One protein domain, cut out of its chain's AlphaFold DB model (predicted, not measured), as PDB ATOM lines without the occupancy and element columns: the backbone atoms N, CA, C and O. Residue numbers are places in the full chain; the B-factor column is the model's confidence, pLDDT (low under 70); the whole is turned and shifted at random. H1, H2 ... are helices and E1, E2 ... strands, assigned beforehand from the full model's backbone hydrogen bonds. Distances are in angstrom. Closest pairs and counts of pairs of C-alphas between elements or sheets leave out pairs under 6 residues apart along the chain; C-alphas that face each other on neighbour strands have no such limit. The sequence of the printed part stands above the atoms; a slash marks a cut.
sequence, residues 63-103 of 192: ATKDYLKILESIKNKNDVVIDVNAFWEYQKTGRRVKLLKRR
ATOM      1  N   ALA A  63      30.012  22.089 -20.247       91.06
ATOM      2  CA  ALA A  63      30.211  22.993 -19.114       91.06
ATOM      3  C   ALA A  63      31.476  23.858 -19.260       91.06
ATOM      4  O   ALA A  63      31.439  25.056 -19.004       91.06
ATOM      5  N   THR A  64      32.586  23.288 -19.735       92.31
ATOM      6  CA  THR A  64      33.825  24.042 -19.968       92.31
ATOM      7  C   THR A  64      33.639  25.083 -21.069       92.31
ATOM      8  O   THR A  64      34.037  26.231 -20.898       92.31
ATOM      9  N   LYS A  65      32.982  24.718 -22.178       92.50
ATOM     10  CA  LYS A  65      32.670  25.662 -23.264       92.50
ATOM     11  C   LYS A  65      31.771  26.801 -22.781       92.50
ATOM     12  O   LYS A  65      32.031  27.955 -23.102       92.50
ATOM     13  N   ASP A  66      30.742  26.486 -22.001       92.25
ATOM     14  CA  ASP A  66      29.814  27.478 -21.457       92.25
ATOM     15  C   ASP A  66      30.525  28.432 -20.486       92.25
ATOM     16  O   ASP A  66      30.340  29.644 -20.563       92.25
ATOM     17  N   TYR A  67      31.393  27.903 -19.618       94.00
ATOM     18  CA  TYR A  67      32.199  28.704 -18.698       94.00
ATOM     19  C   TYR A  67      33.125  29.672 -19.444       94.00
ATOM     20  O   TYR A  67      33.154  30.864 -19.135       94.00
ATOM     21  N   LEU A  68      33.834  29.181 -20.468       93.75
ATOM     22  CA  LEU A  68      34.732  29.993 -21.293       93.75
ATOM     23  C   LEU A  68      33.982  31.095 -22.052       93.75
ATOM     24  O   LEU A  68      34.436  32.234 -22.059       93.75
ATOM     25  N   LYS A  69      32.797  30.806 -22.605       93.56
ATOM     26  CA  LYS A  69      31.945  31.827 -23.244       93.56
ATOM     27  C   LYS A  69      31.570  32.951 -22.279       93.56
ATOM     28  O   LYS A  69      31.601  34.124 -22.646       93.56
ATOM     29  N   ILE A  70      31.213  32.605 -21.040       93.00
ATOM     30  CA  ILE A  70      30.897  33.608 -20.019       93.00
ATOM     31  C   ILE A  70      32.148  34.425 -19.687       93.00
ATOM     32  O   ILE A  70      32.053  35.650 -19.643       93.00
ATOM     33  N   LEU A  71      33.306  33.780 -19.502       92.50
ATOM     34  CA  LEU A  71      34.574  34.471 -19.252       92.50
ATOM     35  C   LEU A  71      34.916  35.465 -20.364       92.50
ATOM     36  O   LEU A  71      35.286  36.602 -20.078       92.50
ATOM     37  N   GLU A  72      34.730  35.071 -21.619       92.81
ATOM     38  CA  GLU A  72      34.972  35.931 -22.774       92.81
ATOM     39  C   GLU A  72      34.042  37.153 -22.773       92.81
ATOM     40  O   GLU A  72      34.496  38.282 -22.962       92.81
ATOM     41  N   SER A  73      32.764  36.968 -22.421       90.44
ATOM     42  CA  SER A  73      31.793  38.070 -22.309       90.44
ATOM     43  C   SER A  73      32.132  39.102 -21.219       90.44
ATOM     44  O   SER A  73      31.700  40.257 -21.291       90.44
ATOM     45  N   ILE A  74      32.900  38.704 -20.199       92.31
ATOM     46  CA  ILE A  74      33.305  39.568 -19.080       92.31
ATOM     47  C   ILE A  74      34.781  39.962 -19.129       92.31
ATOM     48  O   ILE A  74      35.236  40.650 -18.219       92.31
ATOM     49  N   LYS A  75      35.512  39.598 -20.188       88.19
ATOM     50  CA  LYS A  75      36.957  39.833 -20.335       88.19
ATOM     51  C   LYS A  75      37.363  41.286 -20.070       88.19
ATOM     52  O   LYS A  75      38.367  41.531 -19.415       88.19
ATOM     53  N   ASN A  76      36.544  42.242 -20.510       88.44
ATOM     54  CA  ASN A  76      36.808  43.678 -20.346       88.44
ATOM     55  C   ASN A  76      36.313  44.253 -19.000       88.44
ATOM     56  O   ASN A  76      36.426  45.453 -18.757       88.44
ATOM     57  N   LYS A  77      35.705  43.437 -18.127       86.50
ATOM     58  CA  LYS A  77      35.099  43.862 -16.855       86.50
ATOM     59  C   LYS A  77      35.888  43.306 -15.669       86.50
ATOM     60  O   LYS A  77      35.494  42.314 -15.066       86.50
ATOM     61  N   ASN A  78      36.936  44.019 -15.263       78.25
ATOM     62  CA  ASN A  78      37.843  43.591 -14.185       78.25
ATOM     63  C   ASN A  78      37.159  43.389 -12.813       78.25
ATOM     64  O   ASN A  78      37.635  42.611 -11.989       78.25
ATOM     65  N   ASP A  79      36.039  44.076 -12.554       82.12
ATOM     66  CA  ASP A  79      35.278  43.976 -11.297       82.12
ATOM     67  C   ASP A  79      34.165  42.910 -11.346       82.12
ATOM     68  O   ASP A  79      33.341  42.846 -10.440       82.12
ATOM     69  N   VAL A  80      34.066  42.082 -12.392       87.50
ATOM     70  CA  VAL A  80      33.023  41.048 -12.512       87.50
ATOM     71  C   VAL A  80      33.660  39.665 -12.525       87.50
ATOM     72  O   VAL A  80      34.627  39.413 -13.229       87.50
ATOM     73  N   VAL A  81      33.106  38.760 -11.725       89.69
ATOM     74  CA  VAL A  81      33.584  37.389 -11.557       89.69
ATOM     75  C   VAL A  81      32.401  36.431 -11.658       89.69
ATOM     76  O   VAL A  81      31.278  36.757 -11.266       89.69
ATOM     77  N   ILE A  82      32.663  35.236 -12.179       91.00
ATOM     78  CA  ILE A  82      31.683  34.154 -12.210       91.00
ATOM     79  C   ILE A  82      31.551  33.572 -10.802       91.00
ATOM     80  O   ILE A  82      32.539  33.210 -10.161       91.00
ATOM     81  N   ASP A  83      30.325  33.474 -10.305       90.88
ATOM     82  CA  ASP A  83      30.033  32.681  -9.126       90.88
ATOM     83  C   ASP A  83      30.105  31.195  -9.489       90.88
ATOM     84  O   ASP A  83      29.227  30.656 -10.163       90.88
ATOM     85  N   VAL A  84      31.193  30.551  -9.066       91.00
ATOM     86  CA  VAL A  84      31.489  29.150  -9.386       91.00
ATOM     87  C   VAL A  84      30.389  28.217  -8.875       91.00
ATOM     88  O   VAL A  84      30.003  27.289  -9.583       91.00
ATOM     89  N   ASN A  85      29.833  28.485  -7.692       91.44
ATOM     90  CA  ASN A  85      28.792  27.643  -7.106       91.44
ATOM     91  C   ASN A  85      27.488  27.778  -7.892       91.44
ATOM     92  O   ASN A  85      26.909  26.768  -8.290       91.44
ATOM     93  N   ALA A  86      27.084  29.015  -8.198       91.50
ATOM     94  CA  ALA A  86      25.898  29.264  -9.016       91.50
ATOM     95  C   ALA A  86      26.052  28.691 -10.436       91.50
ATOM     96  O   ALA A  86      25.097  28.174 -11.007       91.50
ATOM     97  N   PHE A  87      27.260  28.733 -11.008       94.56
ATOM     98  CA  PHE A  87      27.544  28.132 -12.311       94.56
ATOM     99  C   PHE A  87      27.346  26.616 -12.308       94.56
ATOM    100  O   PHE A  87      26.687  26.079 -13.200       94.56
ATOM    101  N   TRP A  88      27.867  25.919 -11.299       92.69
ATOM    102  CA  TRP A  88      27.663  24.477 -11.184       92.69
ATOM    103  C   TRP A  88      26.216  24.111 -10.865       92.69
ATOM    104  O   TRP A  88      25.721  23.112 -11.382       92.69
ATOM    105  N   GLU A  89      25.514  24.918 -10.073       92.25
ATOM    106  CA  GLU A  89      24.082  24.743  -9.825       92.25
ATOM    107  C   GLU A  89      23.265  24.882 -11.117       92.25
ATOM    108  O   GLU A  89      22.423  24.030 -11.408       92.25
ATOM    109  N   TYR A  90      23.569  25.892 -11.936       92.81
ATOM    110  CA  TYR A  90      22.975  26.078 -13.260       92.81
ATOM    111  C   TYR A  90      23.233  24.879 -14.177       92.81
ATOM    112  O   TYR A  90      22.300  24.369 -14.792       92.81
ATOM    113  N   GLN A  91      24.473  24.384 -14.239       93.81
ATOM    114  CA  GLN A  91      24.828  23.230 -15.073       93.81
ATOM    115  C   GLN A  91      24.134  21.937 -14.618       93.81
ATOM    116  O   GLN A  91      23.782  21.113 -15.458       93.81
ATOM    117  N   LYS A  92      23.918  21.755 -13.308       92.12
ATOM    118  CA  LYS A  92      23.244  20.572 -12.752       92.12
ATOM    119  C   LYS A  92      21.725  20.618 -12.905       92.12
ATOM    120  O   LYS A  92      21.118  19.608 -13.233       92.12
ATOM    121  N   THR A  93      21.109  21.762 -12.615       92.12
ATOM    122  CA  THR A  93      19.646  21.877 -12.467       92.12
ATOM    123  C   THR A  93      18.956  22.539 -13.656       92.12
ATOM    124  O   THR A  93      17.737  22.463 -13.772       92.12
ATOM    125  N   GLY A  94      19.699  23.255 -14.504       88.88
ATOM    126  CA  GLY A  94      19.152  24.095 -15.574       88.88
ATOM    127  C   GLY A  94      18.420  25.352 -15.084       88.88
ATOM    128  O   GLY A  94      17.956  26.149 -15.903       88.88
ATOM    129  N   ARG A  95      18.310  25.570 -13.765       89.19
ATOM    130  CA  ARG A  95      17.615  26.728 -13.192       89.19
ATOM    131  C   ARG A  95      18.389  28.006 -13.474       89.19
ATOM    132  O   ARG A  95      19.587  28.090 -13.219       89.19
ATOM    133  N   ARG A  96      17.695  29.037 -13.962       87.12
ATOM    134  CA  ARG A  96      18.298  30.354 -14.202       87.12
ATOM    135  C   ARG A  96      18.672  31.001 -12.870       87.12
ATOM    136  O   ARG A  96      17.807  31.498 -12.155       87.12
ATOM    137  N   VAL A  97      19.964  31.018 -12.568       87.25
ATOM    138  CA  VAL A  97      20.540  31.667 -11.385       87.25
ATOM    139  C   VAL A  97      21.482  32.797 -11.795       87.25
ATOM    140  O   VAL A  97      21.946  32.876 -12.934       87.25
ATOM    141  N   LYS A  98      21.763  33.714 -10.867       87.88
ATOM    142  CA  LYS A  98      22.682  34.827 -11.115       87.88
ATOM    143  C   LYS A  98      24.129  34.326 -11.118       87.88
ATOM    144  O   LYS A  98      24.722  34.131 -10.066       87.88
ATOM    145  N   LEU A  99      24.699  34.177 -12.311       89.94
ATOM    146  CA  LEU A  99      26.058  33.654 -12.505       89.94
ATOM    147  C   LEU A  99      27.161  34.687 -12.286       89.94
ATOM    148  O   LEU A  99      28.296  34.323 -12.007       89.94
ATOM    149  N   LEU A 100      26.851  35.972 -12.443       89.62
ATOM    150  CA  LEU A 100      27.842  37.039 -12.367       89.62
ATOM    151  C   LEU A 100      27.695  37.805 -11.056       89.62
ATOM    152  O   LEU A 100      26.644  38.389 -10.768       89.62
ATOM    153  N   LYS A 101      28.780  37.857 -10.290       86.12
ATOM    154  CA  LYS A 101      28.921  38.710  -9.111       86.12
ATOM    155  C   LYS A 101      30.038  39.710  -9.327       86.12
ATOM    156  O   LYS A 101      30.923  39.500 -10.148       86.12
ATOM    157  N   ARG A 102      29.990  40.828  -8.608       82.31
ATOM    158  CA  ARG A 102      31.126  41.743  -8.633       82.31
ATOM    159  C   ARG A 102      32.196  41.301  -7.638       82.31
ATOM    160  O   ARG A 102      31.852  40.728  -6.603       82.31
ATOM    161  N   ARG A 103      33.467  41.574  -7.934       75.38
ATOM    162  CA  ARG A 103      34.589  41.222  -7.062       75.38
ATOM    163  C   ARG A 103      34.419  41.952  -5.725       75.38
ATOM    164  O   ARG A 103      34.004  43.114  -5.667       75.38
TER     165      ARG A 103
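This is residues 63 to 103 of the 192 residues of a protein of Thermoprotei archaeon (UniProt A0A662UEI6). One helix, H1, makes one side; the chain folds back through residues 74 to 79 into a second side, a small two-stranded antiparallel sheet, E1 and E2, with helix H2 beyond its end. The 41 printed residues, with H1, E1, H2 and E2 in chain order, are of mixed class and compact, radius of gyration of the C-alphas 10.0 A, spanning 29 by 19 by 13 A.

Find C-alpha 63 at (30.211, 22.993, -19.114); H1 runs from there to residue 73, 15.5 A. E1 is residues 80 to 82. H2, residues 84 to 93, covers 14.2 A. E2, residues 100 to 102, ends at (31.126, 41.743, -8.633).

Look at N 81 and O 101, 2.8 A apart, within hydrogen-bond range across antiparallel E1 and E2. The closest C-alphas of H1 and E1, Leu 71 and Ile 82, are 7.6 A apart. H1 and H2 are close but not clearly touching: their closest C-alphas, Ala 63 and Gln 91, are 6.7 A apart. They run opposite ways at a steep tilt of 50 degrees. In H1 and H2 every O i to N i+4 pair is within hydrogen-bond range.

The farthest C-alphas, Asn 76 and Thr 93, are 28.8 A apart. The printed part has no cut, no link is long, and no printed residue is under 70 in pLDDT.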